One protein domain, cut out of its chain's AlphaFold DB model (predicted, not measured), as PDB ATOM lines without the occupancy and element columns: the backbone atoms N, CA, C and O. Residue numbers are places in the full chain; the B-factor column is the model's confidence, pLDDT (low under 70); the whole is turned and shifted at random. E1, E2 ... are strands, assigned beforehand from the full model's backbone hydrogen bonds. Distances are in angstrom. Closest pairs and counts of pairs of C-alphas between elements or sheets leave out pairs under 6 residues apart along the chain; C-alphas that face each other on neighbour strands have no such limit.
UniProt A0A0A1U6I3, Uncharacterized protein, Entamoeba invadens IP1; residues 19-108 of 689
ATOM      1  N   TRP A  19     125.466 -14.054-169.566       77.19
ATOM      2  CA  TRP A  19     126.000 -14.957-168.543       77.19
ATOM      3  C   TRP A  19     125.777 -16.418-168.941       77.19
ATOM      4  O   TRP A  19     124.676 -16.786-169.354       77.19
ATOM      5  N   CYS A  20     126.827 -17.233-168.853       72.31
ATOM      6  CA  CYS A  20     126.867 -18.611-169.339       72.31
ATOM      7  C   CYS A  20     127.571 -19.547-168.342       72.31
ATOM      8  O   CYS A  20     128.318 -19.096-167.474       72.31
ATOM      9  N   PHE A  21     127.310 -20.852-168.464       70.31
ATOM     10  CA  PHE A  21     127.848 -21.891-167.580       70.31
ATOM     11  C   PHE A  21     129.054 -22.605-168.188       70.31
ATOM     12  O   PHE A  21     129.044 -22.952-169.372       70.31
ATOM     13  N   GLU A  22     130.068 -22.856-167.358       62.75
ATOM     14  CA  GLU A  22     131.243 -23.661-167.721       62.75
ATOM     15  C   GLU A  22     131.080 -25.122-167.232       62.75
ATOM     16  O   GLU A  22     131.219 -26.055-168.023       62.75
ATOM     17  N   TYR A  23     130.724 -25.311-165.951       63.47
ATOM     18  CA  TYR A  23     130.438 -26.577-165.239       63.47
ATOM     19  C   TYR A  23     129.690 -26.269-163.910       63.47
ATOM     20  O   TYR A  23     129.474 -25.092-163.615       63.47
ATOM     21  N   GLU A  24     129.251 -27.275-163.127       64.19
ATOM     22  CA  GLU A  24     128.410 -27.079-161.919       64.19
ATOM     23  C   GLU A  24     128.914 -25.931-161.013       64.19
ATOM     24  O   GLU A  24     130.059 -25.927-160.563       64.19
ATOM     25  N   ASN A  25     128.037 -24.955-160.746       70.75
ATOM     26  CA  ASN A  25     128.269 -23.757-159.925       70.75
ATOM     27  C   ASN A  25     129.357 -22.762-160.403       70.75
ATOM     28  O   ASN A  25     129.747 -21.885-159.629       70.75
ATOM     29  N   VAL A  26     129.815 -22.821-161.663       78.81
ATOM     30  CA  VAL A  26     130.707 -21.802-162.257       78.81
ATOM     31  C   VAL A  26     130.017 -21.035-163.384       78.81
ATOM     32  O   VAL A  26     129.586 -21.610-164.387       78.81
ATOM     33  N   VAL A  27     129.965 -19.712-163.229       82.75
ATOM     34  CA  VAL A  27     129.307 -18.763-164.131       82.75
ATOM     35  C   VAL A  27     130.350 -17.846-164.752       82.75
ATOM     36  O   VAL A  27     131.221 -17.344-164.045       82.75
ATOM     37  N   PHE A  28     130.248 -17.574-166.052       83.00
ATOM     38  CA  PHE A  28     131.088 -16.588-166.724       83.00
ATOM     39  C   PHE A  28     130.306 -15.658-167.655       83.00
ATOM     40  O   PHE A  28     129.223 -16.007-168.118       83.00
ATOM     41  N   CYS A  29     130.856 -14.481-167.954       80.56
ATOM     42  CA  CYS A  29     130.253 -13.530-168.889       80.56
ATOM     43  C   CYS A  29     130.938 -13.542-170.270       80.56
ATOM     44  O   CYS A  29     132.159 -13.672-170.370       80.56
ATOM     45  N   THR A  30     130.162 -13.412-171.349       75.81
ATOM     46  CA  THR A  30     130.648 -13.395-172.740       75.81
ATOM     47  C   THR A  30     129.828 -12.443-173.611       75.81
ATOM     48  O   THR A  30     128.650 -12.202-173.352       75.81
ATOM     49  N   ASN A  31     130.452 -11.918-174.665       71.94
ATOM     50  CA  ASN A  31     129.816 -11.127-175.724       71.94
ATOM     51  C   ASN A  31     129.589 -11.936-177.020       71.94
ATOM     52  O   ASN A  31     129.146 -11.383-178.022       71.94
ATOM     53  N   ASN A  32     129.920 -13.234-177.014       68.06
ATOM     54  CA  ASN A  32     129.981 -14.074-178.208       68.06
ATOM     55  C   ASN A  32     128.874 -15.148-178.204       68.06
ATOM     56  O   ASN A  32     128.742 -15.893-177.230       68.06
ATOM     57  N   ASN A  33     128.091 -15.238-179.287       56.22
ATOM     58  CA  ASN A  33     126.819 -15.986-179.336       56.22
ATOM     59  C   ASN A  33     126.951 -17.523-179.322       56.22
ATOM     60  O   ASN A  33     125.982 -18.208-179.001       56.22
ATOM     61  N   GLU A  34     128.123 -18.079-179.630       53.72
ATOM     62  CA  GLU A  34     128.274 -19.512-179.942       53.72
ATOM     63  C   GLU A  34     128.740 -20.399-178.767       53.72
ATOM     64  O   GLU A  34     128.860 -21.611-178.923       53.72
ATOM     65  N   ARG A  35     129.026 -19.838-177.579       56.81
ATOM     66  CA  ARG A  35     129.759 -20.557-176.505       56.81
ATOM     67  C   ARG A  35     128.959 -20.989-175.276       56.81
ATOM     68  O   ARG A  35     129.550 -21.488-174.322       56.81
ATOM     69  N   CYS A  36     127.646 -20.812-175.257       60.47
ATOM     70  CA  CYS A  36     126.860 -21.087-174.055       60.47
ATOM     71  C   CYS A  36     126.211 -22.470-174.143       60.47
ATOM     72  O   CYS A  36     125.356 -22.697-174.997       60.47
ATOM     73  N   ARG A  37     126.599 -23.396-173.254       54.50
ATOM     74  CA  ARG A  37     125.833 -24.633-173.046       54.50
ATOM     75  C   ARG A  37     124.470 -24.264-172.458       54.50
ATOM     76  O   ARG A  37     124.406 -23.513-171.486       54.50
ATOM     77  N   ALA A  38     123.392 -24.770-173.052       47.66
ATOM     78  CA  ALA A  38     122.082 -24.752-172.413       47.66
ATOM     79  C   ALA A  38     122.110 -25.777-171.274       47.66
ATOM     80  O   ALA A  38     122.390 -26.945-171.535       47.66
ATOM     81  N   ASP A  39     121.847 -25.353-170.038       47.16
ATOM     82  CA  ASP A  39     121.615 -26.284-168.937       47.16
ATOM     83  C   ASP A  39     120.228 -26.064-168.326       47.16
ATOM     84  O   ASP A  39     119.742 -24.946-168.170       47.16
ATOM     85  N   THR A  40     119.595 -27.190-168.029       45.44
ATOM     86  CA  THR A  40     118.211 -27.432-167.617       45.44
ATOM     87  C   THR A  40     117.957 -27.224-166.116       45.44
ATOM     88  O   THR A  40     116.935 -27.678-165.601       45.44
ATOM     89  N   SER A  41     118.842 -26.535-165.387       51.50
ATOM     90  CA  SER A  41     118.650 -26.237-163.960       51.50
ATOM     91  C   SER A  41     118.332 -24.748-163.724       51.50
ATOM     92  O   SER A  41     119.152 -23.865-163.950       51.50
ATOM     93  N   ASN A  42     117.114 -24.460-163.248       53.44
ATOM     94  CA  ASN A  42     116.534 -23.124-162.985       53.44
ATOM     95  C   ASN A  42     117.211 -22.320-161.841       53.44
ATOM     96  O   ASN A  42     116.557 -21.535-161.153       53.44
ATOM     97  N   ASN A  43     118.506 -22.510-161.586       63.91
ATOM     98  CA  ASN A  43     119.145 -22.052-160.349       63.91
ATOM     99  C   ASN A  43     119.877 -20.706-160.469       63.91
ATOM    100  O   ASN A  43     120.322 -20.189-159.450       63.91
ATOM    101  N   ILE A  44     120.011 -20.114-161.659       64.88
ATOM    102  CA  ILE A  44     120.557 -18.756-161.834       64.88
ATOM    103  C   ILE A  44     119.698 -18.002-162.844       64.88
ATOM    104  O   ILE A  44     119.454 -18.494-163.944       64.88
ATOM    105  N   THR A  45     119.233 -16.809-162.477       72.44
ATOM    106  CA  THR A  45     118.365 -15.977-163.326       72.44
ATOM    107  C   THR A  45     118.870 -14.547-163.365       72.44
ATOM    108  O   THR A  45     119.350 -14.045-162.354       72.44
ATOM    109  N   ILE A  46     118.721 -13.871-164.502       73.38
ATOM    110  CA  ILE A  46     118.956 -12.427-164.593       73.38
ATOM    111  C   ILE A  46     117.602 -11.738-164.451       73.38
ATOM    112  O   ILE A  46     116.692 -12.011-165.235       73.38
ATOM    113  N   LYS A  47     117.463 -10.868-163.453       71.75
ATOM    114  CA  LYS A  47     116.283 -10.015-163.278       71.75
ATOM    115  C   LYS A  47     116.742  -8.568-163.314       71.75
ATOM    116  O   LYS A  47     117.516  -8.186-162.453       71.75
ATOM    117  N   GLU A  48     116.300  -7.799-164.309       69.19
ATOM    118  CA  GLU A  48     116.569  -6.350-164.388       69.19
ATOM    119  C   GLU A  48     118.063  -5.997-164.181       69.19
ATOM    120  O   GLU A  48     118.411  -5.165-163.352       69.19
ATOM    121  N   ASP A  49     118.955  -6.686-164.906       71.69
ATOM    122  CA  ASP A  49     120.426  -6.556-164.828       71.69
ATOM    123  C   ASP A  49     121.087  -6.999-163.505       71.69
ATOM    124  O   ASP A  49     122.280  -6.780-163.286       71.69
ATOM    125  N   ILE A  50     120.345  -7.698-162.645       80.75
ATOM    126  CA  ILE A  50     120.843  -8.310-161.408       80.75
ATOM    127  C   ILE A  50     121.055  -9.810-161.623       80.75
ATOM    128  O   ILE A  50     120.153 -10.533-162.056       80.75
ATOM    129  N   LEU A  51     122.255 -10.294-161.294       85.31
ATOM    130  CA  LEU A  51     122.607 -11.710-161.344       85.31
ATOM    131  C   LEU A  51     122.103 -12.422-160.080       85.31
ATOM    132  O   LEU A  51     122.691 -12.283-159.011       85.31
ATOM    133  N   VAL A  52     121.032 -13.209-160.191       85.75
ATOM    134  CA  VAL A  52     120.437 -13.930-159.055       85.75
ATOM    135  C   VAL A  52     121.011 -15.346-158.968       85.75
ATOM    136  O   VAL A  52     120.755 -16.171-159.843       85.75
ATOM    137  N   LEU A  53     121.755 -15.643-157.903       85.06
ATOM    138  CA  LEU A  53     122.405 -16.927-157.628       85.06
ATOM    139  C   LEU A  53     121.555 -17.769-156.660       85.06
ATOM    140  O   LEU A  53     121.621 -17.574-155.452       85.06
ATOM    141  N   ASN A  54     120.781 -18.733-157.159       76.25
ATOM    142  CA  ASN A  54     119.935 -19.646-156.367       76.25
ATOM    143  C   ASN A  54     120.455 -21.097-156.379       76.25
ATOM    144  O   ASN A  54     119.686 -22.058-156.359       76.25
ATOM    145  N   THR A  55     121.771 -21.274-156.427       73.44
ATOM    146  CA  THR A  55     122.425 -22.587-156.403       73.44
ATOM    147  C   THR A  55     122.742 -23.031-154.974       73.44
ATOM    148  O   THR A  55     122.903 -22.217-154.066       73.44
ATOM    149  N   LYS A  56     122.855 -24.345-154.753       73.50
ATOM    150  CA  LYS A  56     123.264 -24.907-153.459       73.50
ATOM    151  C   LYS A  56     124.791 -25.022-153.396       73.50
ATOM    152  O   LYS A  56     125.379 -25.691-154.239       73.50
ATOM    153  N   GLY A  57     125.419 -24.451-152.366       72.06
ATOM    154  CA  GLY A  57     126.863 -24.591-152.118       72.06
ATOM    155  C   GLY A  57     127.705 -23.387-152.553       72.06
ATOM    156  O   GLY A  57     127.290 -22.245-152.366       72.06
ATOM    157  N   ASN A  58     128.919 -23.635-153.052       77.19
ATOM    158  CA  ASN A  58     129.874 -22.588-153.437       77.19
ATOM    159  C   ASN A  58     129.703 -22.238-154.915       77.19
ATOM    160  O   ASN A  58     129.593 -23.149-155.729       77.19
ATOM    161  N   VAL A  59     129.730 -20.951-155.252       78.44
ATOM    162  CA  VAL A  59     129.528 -20.442-156.616       78.44
ATOM    163  C   VAL A  59     130.734 -19.635-157.049       78.44
ATOM    164  O   VAL A  59     131.185 -18.781-156.298       78.44
ATOM    165  N   THR A  60     131.231 -19.837-158.265       79.31
ATOM    166  CA  THR A  60     132.278 -18.989-158.846       79.31
ATOM    167  C   THR A  60     131.693 -18.123-159.957       79.31
ATOM    168  O   THR A  60     131.043 -18.640-160.861       79.31
ATOM    169  N   VAL A  61     131.941 -16.813-159.920       85.25
ATOM    170  CA  VAL A  61     131.485 -15.835-160.917       85.25
ATOM    171  C   VAL A  61     132.701 -15.203-161.589       85.25
ATOM    172  O   VAL A  61     133.480 -14.507-160.942       85.25
ATOM    173  N   LYS A  62     132.860 -15.432-162.896       82.31
ATOM    174  CA  LYS A  62     133.977 -14.940-163.711       82.31
ATOM    175  C   LYS A  62     133.504 -13.886-164.716       82.31
ATOM    176  O   LYS A  62     132.741 -14.198-165.626       82.31
ATOM    177  N   CYS A  63     133.951 -12.639-164.624       80.31
ATOM    178  CA  CYS A  63     133.587 -11.637-165.629       80.31
ATOM    179  C   CYS A  63     134.598 -10.506-165.761       80.31
ATOM    180  O   CYS A  63     134.790  -9.713-164.850       80.31
ATOM    181  N   PHE A  64     135.183 -10.378-166.949       79.69
ATOM    182  CA  PHE A  64     136.217  -9.376-167.234       79.69
ATOM    183  C   PHE A  64     135.732  -8.244-168.150       79.69
ATOM    184  O   PHE A  64     136.517  -7.386-168.539       79.69
ATOM    185  N   GLN A  65     134.456  -8.278-168.540       76.94
ATOM    186  CA  GLN A  65     133.858  -7.370-169.525       76.94
ATOM    187  C   GLN A  65     132.978  -6.289-168.877       76.94
ATOM    188  O   GLN A  65     132.473  -5.424-169.586       76.94
ATOM    189  N   THR A  66     132.774  -6.328-167.553       77.56
ATOM    190  CA  THR A  66     131.932  -5.362-166.835       77.56
ATOM    191  C   THR A  66     132.719  -4.556-165.807       77.56
ATOM    192  O   THR A  66     133.584  -5.089-165.114       77.56
ATOM    193  N   LYS A  67     132.386  -3.268-165.690       79.81
ATOM    194  CA  LYS A  67     132.900  -2.381-164.636       79.81
ATOM    195  C   LYS A  67     132.026  -2.379-163.384       79.81
ATOM    196  O   LYS A  67     132.500  -1.967-162.337       79.81
ATOM    197  N   PHE A  68     130.786  -2.852-163.487       83.31
ATOM    198  CA  PHE A  68     129.836  -2.881-162.380       83.31
ATOM    199  C   PHE A  68     128.994  -4.164-162.416       83.31
ATOM    200  O   PHE A  68     128.564  -4.598-163.488       83.31
ATOM    201  N   LEU A  69     128.774  -4.796-161.265       85.81
ATOM    202  CA  LEU A  69     128.088  -6.079-161.149       85.81
ATOM    203  C   LEU A  69     127.158  -6.103-159.933       85.81
ATOM    204  O   LEU A  69     127.615  -6.042-158.797       85.81
ATOM    205  N   LYS A  70     125.855  -6.279-160.173       88.50
ATOM    206  CA  LYS A  70     124.854  -6.508-159.122       88.50
ATOM    207  C   LYS A  70     124.533  -7.988-158.984       88.50
ATOM    208  O   LYS A  70     124.275  -8.658-159.983       88.50
ATOM    209  N   ILE A  71     124.526  -8.481-157.752       88.25
ATOM    210  CA  ILE A  71     124.276  -9.885-157.425       88.25
ATOM    211  C   ILE A  71     123.185  -9.981-156.356       88.25
ATOM    212  O   ILE A  71     123.244  -9.308-155.332       88.25
ATOM    213  N   GLU A  72     122.226 -10.878-156.553       86.88
ATOM    214  CA  GLU A  72     121.337 -11.356-155.492       86.88
ATOM    215  C   GLU A  72     121.678 -12.793-155.148       86.88
ATOM    216  O   GLU A  72     121.913 -13.618-156.026       86.88
ATOM    217  N   VAL A  73     121.697 -13.111-153.860       82.69
ATOM    218  CA  VAL A  73     122.182 -14.407-153.390       82.69
ATOM    219  C   VAL A  73     121.084 -15.156-152.653       82.69
ATOM    220  O   VAL A  73     120.594 -14.700-151.619       82.69
ATOM    221  N   GLY A  74     120.714 -16.323-153.169       76.25
ATOM    222  CA  GLY A  74     119.741 -17.224-152.570       76.25
ATOM    223  C   GLY A  74     120.240 -17.863-151.272       76.25
ATOM    224  O   GLY A  74     121.436 -18.043-151.048       76.25
ATOM    225  N   ASN A  75     119.301 -18.270-150.417       71.88
ATOM    226  CA  ASN A  75     119.574 -18.754-149.053       71.88
ATOM    227  C   ASN A  75     120.371 -20.072-148.964       71.88
ATOM    228  O   ASN A  75     120.723 -20.489-147.865       71.88
ATOM    229  N   LEU A  76     120.611 -20.750-150.090       69.31
ATOM    230  CA  LEU A  76     121.335 -22.025-150.165       69.31
ATOM    231  C   LEU A  76     122.786 -21.869-150.660       69.31
ATOM    232  O   LEU A  76     123.515 -22.864-150.728       69.31
ATOM    233  N   VAL A  77     123.203 -20.645-151.002       74.50
ATOM    234  CA  VAL A  77     124.581 -20.323-151.387       74.50
ATOM    235  C   VAL A  77     125.407 -20.111-150.121       74.50
ATOM    236  O   VAL A  77     125.085 -19.252-149.305       74.50
ATOM    237  N   ASN A  78     126.493 -20.868-149.972       66.19
ATOM    238  CA  ASN A  78     127.383 -20.779-148.809       66.19
ATOM    239  C   ASN A  78     128.550 -19.810-149.051       66.19
ATOM    240  O   ASN A  78     129.043 -19.166-148.123       66.19
ATOM    241  N   ARG A  79     129.020 -19.725-150.300       73.38
ATOM    242  CA  ARG A  79     130.210 -18.962-150.691       73.38
ATOM    243  C   ARG A  79     130.113 -18.512-152.142       73.38
ATOM    244  O   ARG A  79     129.611 -19.260-152.979       73.38
ATOM    245  N   ILE A  80     130.647 -17.331-152.433       78.50
ATOM    246  CA  ILE A  80     130.782 -16.769-153.776       78.50
ATOM    247  C   ILE A  80     132.247 -16.422-154.012       78.50
ATOM    248  O   ILE A  80     132.815 -15.637-153.265       78.50
ATOM    249  N   ASP A  81     132.850 -16.979-155.051       73.31
ATOM    250  CA  ASP A  81     134.192 -16.648-155.515       73.31
ATOM    251  C   ASP A  81     134.090 -15.777-156.767       73.31
ATOM    252  O   ASP A  81     133.667 -16.232-157.825       73.31
ATOM    253  N   LEU A  82     134.448 -14.505-156.642       75.69
ATOM    254  CA  LEU A  82     134.438 -13.525-157.720       75.69
ATOM    255  C   LEU A  82     135.814 -13.476-158.380       75.69
ATOM    256  O   LEU A  82     136.805 -13.302-157.678       75.69
ATOM    257  N   VAL A  83     135.855 -13.583-159.707       77.62
ATOM    258  CA  VAL A  83     137.049 -13.439-160.552       77.62
ATOM    259  C   VAL A  83     136.728 -12.418-161.649       77.62
ATOM    260  O   VAL A  83     136.013 -12.707-162.607       77.62
ATOM    261  N   LEU A  84     137.190 -11.189-161.474       80.75
ATOM    262  CA  LEU A  84     136.735  -9.984-162.166       80.75
ATOM    263  C   LEU A  84     137.925  -9.115-162.631       80.75
ATOM    264  O   LEU A  84     139.084  -9.490-162.460       80.75
ATOM    265  N   ASN A  85     137.658  -7.966-163.260       73.94
ATOM    266  CA  ASN A  85     138.690  -7.033-163.739       73.94
ATOM    267  C   ASN A  85     138.367  -5.592-163.321       73.94
ATOM    268  O   ASN A  85     137.722  -4.871-164.082       73.94
ATOM    269  N   LYS A  86     138.805  -5.178-162.121       72.81
ATOM    270  CA  LYS A  86     138.462  -3.870-161.515       72.81
ATOM    271  C   LYS A  86     136.963  -3.580-161.587       72.81
ATOM    272  O   LYS A  86     136.537  -2.528-162.055       72.81
ATOM    273  N   THR A  87     136.167  -4.551-161.171       74.75
ATOM    274  CA  THR A  87     134.712  -4.455-161.239       74.75
ATOM    275  C   THR A  87     134.168  -4.068-159.874       74.75
ATOM    276  O   THR A  87     134.491  -4.713-158.879       74.75
ATOM    277  N   ASP A  88     133.310  -3.061-159.822       73.50
ATOM    278  CA  ASP A  88     132.565  -2.725-158.615       73.50
ATOM    279  C   ASP A  88     131.399  -3.706-158.458       73.50
ATOM    280  O   ASP A  88     130.648  -3.957-159.402       73.50
ATOM    281  N   VAL A  89     131.262  -4.314-157.286       82.56
ATOM    282  CA  VAL A  89     130.309  -5.391-157.019       82.56
ATOM    283  C   VAL A  89     129.379  -4.997-155.887       82.56
ATOM    284  O   VAL A  89     129.834  -4.629-154.808       82.56
ATOM    285  N   GLU A  90     128.079  -5.156-156.103       86.50
ATOM    286  CA  GLU A  90     127.034  -4.912-155.112       86.50
ATOM    287  C   GLU A  90     126.192  -6.181-154.919       86.50
ATOM    288  O   GLU A  90     125.587  -6.683-155.866       86.50
ATOM    289  N   ILE A  91     126.145  -6.710-153.694       82.75
ATOM    290  CA  ILE A  91     125.239  -7.796-153.305       82.75
ATOM    291  C   ILE A  91     124.001  -7.178-152.661       82.75
ATOM    292  O   ILE A  91     123.979  -6.901-151.457       82.75
ATOM    293  N   THR A  92     122.975  -6.956-153.476       77.25
ATOM    294  CA  THR A  92     121.839  -6.084-153.150       77.25
ATOM    295  C   THR A  92     121.024  -6.613-151.971       77.25
ATOM    296  O   THR A  92     120.738  -5.876-151.033       77.25
ATOM    297  N   ASN A  93     120.717  -7.913-151.941       73.88
ATOM    298  CA  ASN A  93     119.889  -8.520-150.892       73.88
ATOM    299  C   ASN A  93     120.633  -8.835-149.577       73.88
ATOM    300  O   ASN A  93     120.053  -9.434-148.666       73.88
ATOM    301  N   LYS A  94     121.917  -8.477-149.478       72.25
ATOM    302  CA  LYS A  94     122.737  -8.609-148.262       72.25
ATOM    303  C   LYS A  94     123.426  -7.300-147.864       72.25
ATOM    304  O   LYS A  94     124.224  -7.332-146.936       72.25
ATOM    305  N   GLU A  95     123.128  -6.197-148.554       70.69
ATOM    306  CA  GLU A  95     123.691  -4.863-148.298       70.69
ATOM    307  C   GLU A  95     125.235  -4.849-148.250       70.69
ATOM    308  O   GLU A  95     125.842  -4.208-147.396       70.69
ATOM    309  N   MET A  96     125.895  -5.576-149.161       71.19
ATOM    310  CA  MET A  96     127.363  -5.587-149.264       71.19
ATOM    311  C   MET A  96     127.823  -4.944-150.570       71.19
ATOM    312  O   MET A  96     127.287  -5.262-151.629       71.19
ATOM    313  N   SER A  97     128.868  -4.119-150.524       66.75
ATOM    314  CA  SER A  97     129.491  -3.526-151.711       66.75
ATOM    315  C   SER A  97     131.015  -3.624-151.667       66.75
ATOM    316  O   SER A  97     131.636  -3.622-150.603       66.75
ATOM    317  N   TYR A  98     131.625  -3.751-152.842       67.00
ATOM    318  CA  TYR A  98     133.061  -3.916-153.016       67.00
ATOM    319  C   TYR A  98     133.521  -3.181-154.266       67.00
ATOM    320  O   TYR A  98     132.979  -3.410-155.338       67.00
ATOM    321  N   GLU A  99     134.544  -2.348-154.149       65.69
ATOM    322  CA  GLU A  99     135.079  -1.595-155.284       65.69
ATOM    323  C   GLU A  99     136.298  -2.296-155.898       65.69
ATOM    324  O   GLU A  99     137.051  -2.978-155.196       65.69
ATOM    325  N   ASN A 100     136.509  -2.103-157.203       54.59
ATOM    326  CA  ASN A 100     137.690  -2.555-157.949       54.59
ATOM    327  C   ASN A 100     138.054  -4.040-157.745       54.59
ATOM    328  O   ASN A 100     139.226  -4.404-157.618       54.59
ATOM    329  N   VAL A 101     137.058  -4.924-157.722       57.50
ATOM    330  CA  VAL A 101     137.262  -6.344-157.440       57.50
ATOM    331  C   VAL A 101     138.012  -7.027-158.587       57.50
ATOM    332  O   VAL A 101     137.615  -6.935-159.751       57.50
ATOM    333  N   TYR A 102     139.084  -7.743-158.232       56.00
ATOM    334  CA  TYR A 102     139.819  -8.670-159.100       56.00
ATOM    335  C   TYR A 102     139.565 -10.120-158.703       56.00
ATOM    336  O   TYR A 102     139.015 -10.880-159.482       56.00
ATOM    337  N   ASN A 103     139.905 -10.500-157.472       58.44
ATOM    338  CA  ASN A 103     139.555 -11.796-156.903       58.44
ATOM    339  C   ASN A 103     138.978 -11.576-155.509       58.44
ATOM    340  O   ASN A 103     139.600 -10.899-154.687       58.44
ATOM    341  N   LYS A 104     137.788 -12.111-155.231       61.28
ATOM    342  CA  LYS A 104     137.168 -11.964-153.912       61.28
ATOM    343  C   LYS A 104     136.271 -13.134-153.559       61.28
ATOM    344  O   LYS A 104     135.291 -13.399-154.242       61.28
ATOM    345  N   SER A 105     136.579 -13.783-152.445       69.00
ATOM    346  CA  SER A 105     135.743 -14.825-151.856       69.00
ATOM    347  C   SER A 105     134.850 -14.229-150.775       69.00
ATOM    348  O   SER A 105     135.333 -13.588-149.845       69.00
ATOM    349  N   ILE A 106     133.543 -14.437-150.897       67.50
ATOM    350  CA  ILE A 106     132.515 -13.887-150.017       67.50
ATOM    351  C   ILE A 106     131.745 -15.055-149.416       67.50
ATOM    352  O   ILE A 106     131.140 -15.846-150.135       67.50
ATOM    353  N   VAL A 107     131.760 -15.172-148.093       63.97
ATOM    354  CA  VAL A 107     130.979 -16.181-147.368       63.97
ATOM    355  C   VAL A 107     129.613 -15.589-147.030       63.97
ATOM    356  O   VAL A 107     129.528 -14.495-146.477       63.97
ATOM    357  N   ILE A 108     128.541 -16.307-147.361       62.31
ATOM    358  CA  ILE A 108     127.162 -15.832-147.207       62.31
ATOM    359  C   ILE A 108     126.566 -16.543-145.992       62.31
ATOM    360  O   ILE A 108     126.163 -17.700-146.059       62.31
TER     361      ILE A 108
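What this domain is: This is residues 19 to 108 of the 689 residues of an uncharacterized protein of Entamoeba invadens IP1 (UniProt A0A0A1U6I3). A single sheet is wound into a flattened coil of stacked turns, with E2, E5 and residues 77 to 84 of E7 in one wall and E4, E6 and residues 88 to 91 of E7 in the opposite wall. The long E7 folds back on itself to pass from wall to wall, E8 runs back beside it round the last turn, and at the other end E1 edges the first wall and E3 the second. The printed part has 90 residues, with no named helix and eight named strands, E1 to E8 in order along the chain. It is all strand by class, in a branched sheet of parallel and antiparallel pairs. The whole is compact, with a radius of gyration of the C-alphas of 12.2 A and spans of 32 by 27 by 23 A.

How they stand to each other: E7, residues 77 to 91, has three neighbours and bends by 156 degrees at residue 88. On one side of it lie E5, residues 57 to 63, beside residues 77 to 84, and E6, residues 68 to 73, beside residues 87 to 91. Both are parallel to it, with N 61 and O 81 at 2.8 A and N 69 and O 88 at 2.8 A, within hydrogen-bond range. On the other side lies E8, residues 96 to 107, which forms an antiparallel hairpin with E7, with N 82 and O 104 2.8 A apart; E8 bends by 151 degrees at residue 101. E2, residues 26 to 30, is parallel to E5 at 18 degrees, with N 27 and O 60 at 2.8 A. E1, residues 19 to 23, forms a hairpin with E2, with N 20 and O 28 at 2.8 A. E4, residues 50 to 53, is parallel to E6 at 38 degrees, with N 53 and O 72 at 2.8 A. E3, residues 44 to 47, forms a hairpin with E4, with N 52 and O 45 at 2.9 A. E5 and E6 are apart, and E4 and E5 are only just apart, with closest C-alphas at 8.0 A.

Where its parts are: E1, residues 19 to 23, begins at C-alpha 19 (126.000, -14.957, -168.543). E5 is 19.9 A from first to last C-alpha, E6 16.5 A and E2 13.4 A. The bent E7 spans 12.7 A over 15 residues, and E8 11.4 A, ending at C-alpha 107 (130.979, -16.181, -147.368).

The domain as a whole: The two C-alphas farthest apart, those of Glu 34 and Glu 95, are 35.2 A apart. The sheet is twisted, with C-alphas up to 13.1 A off its best plane. The link from E2 to E3, residues 31 to 43, is long; the other links are tight. The printed part has no cut. Its mean pLDDT is 71.8, and 31 residues are under 70, among them 32 to 44 and 97 to 108.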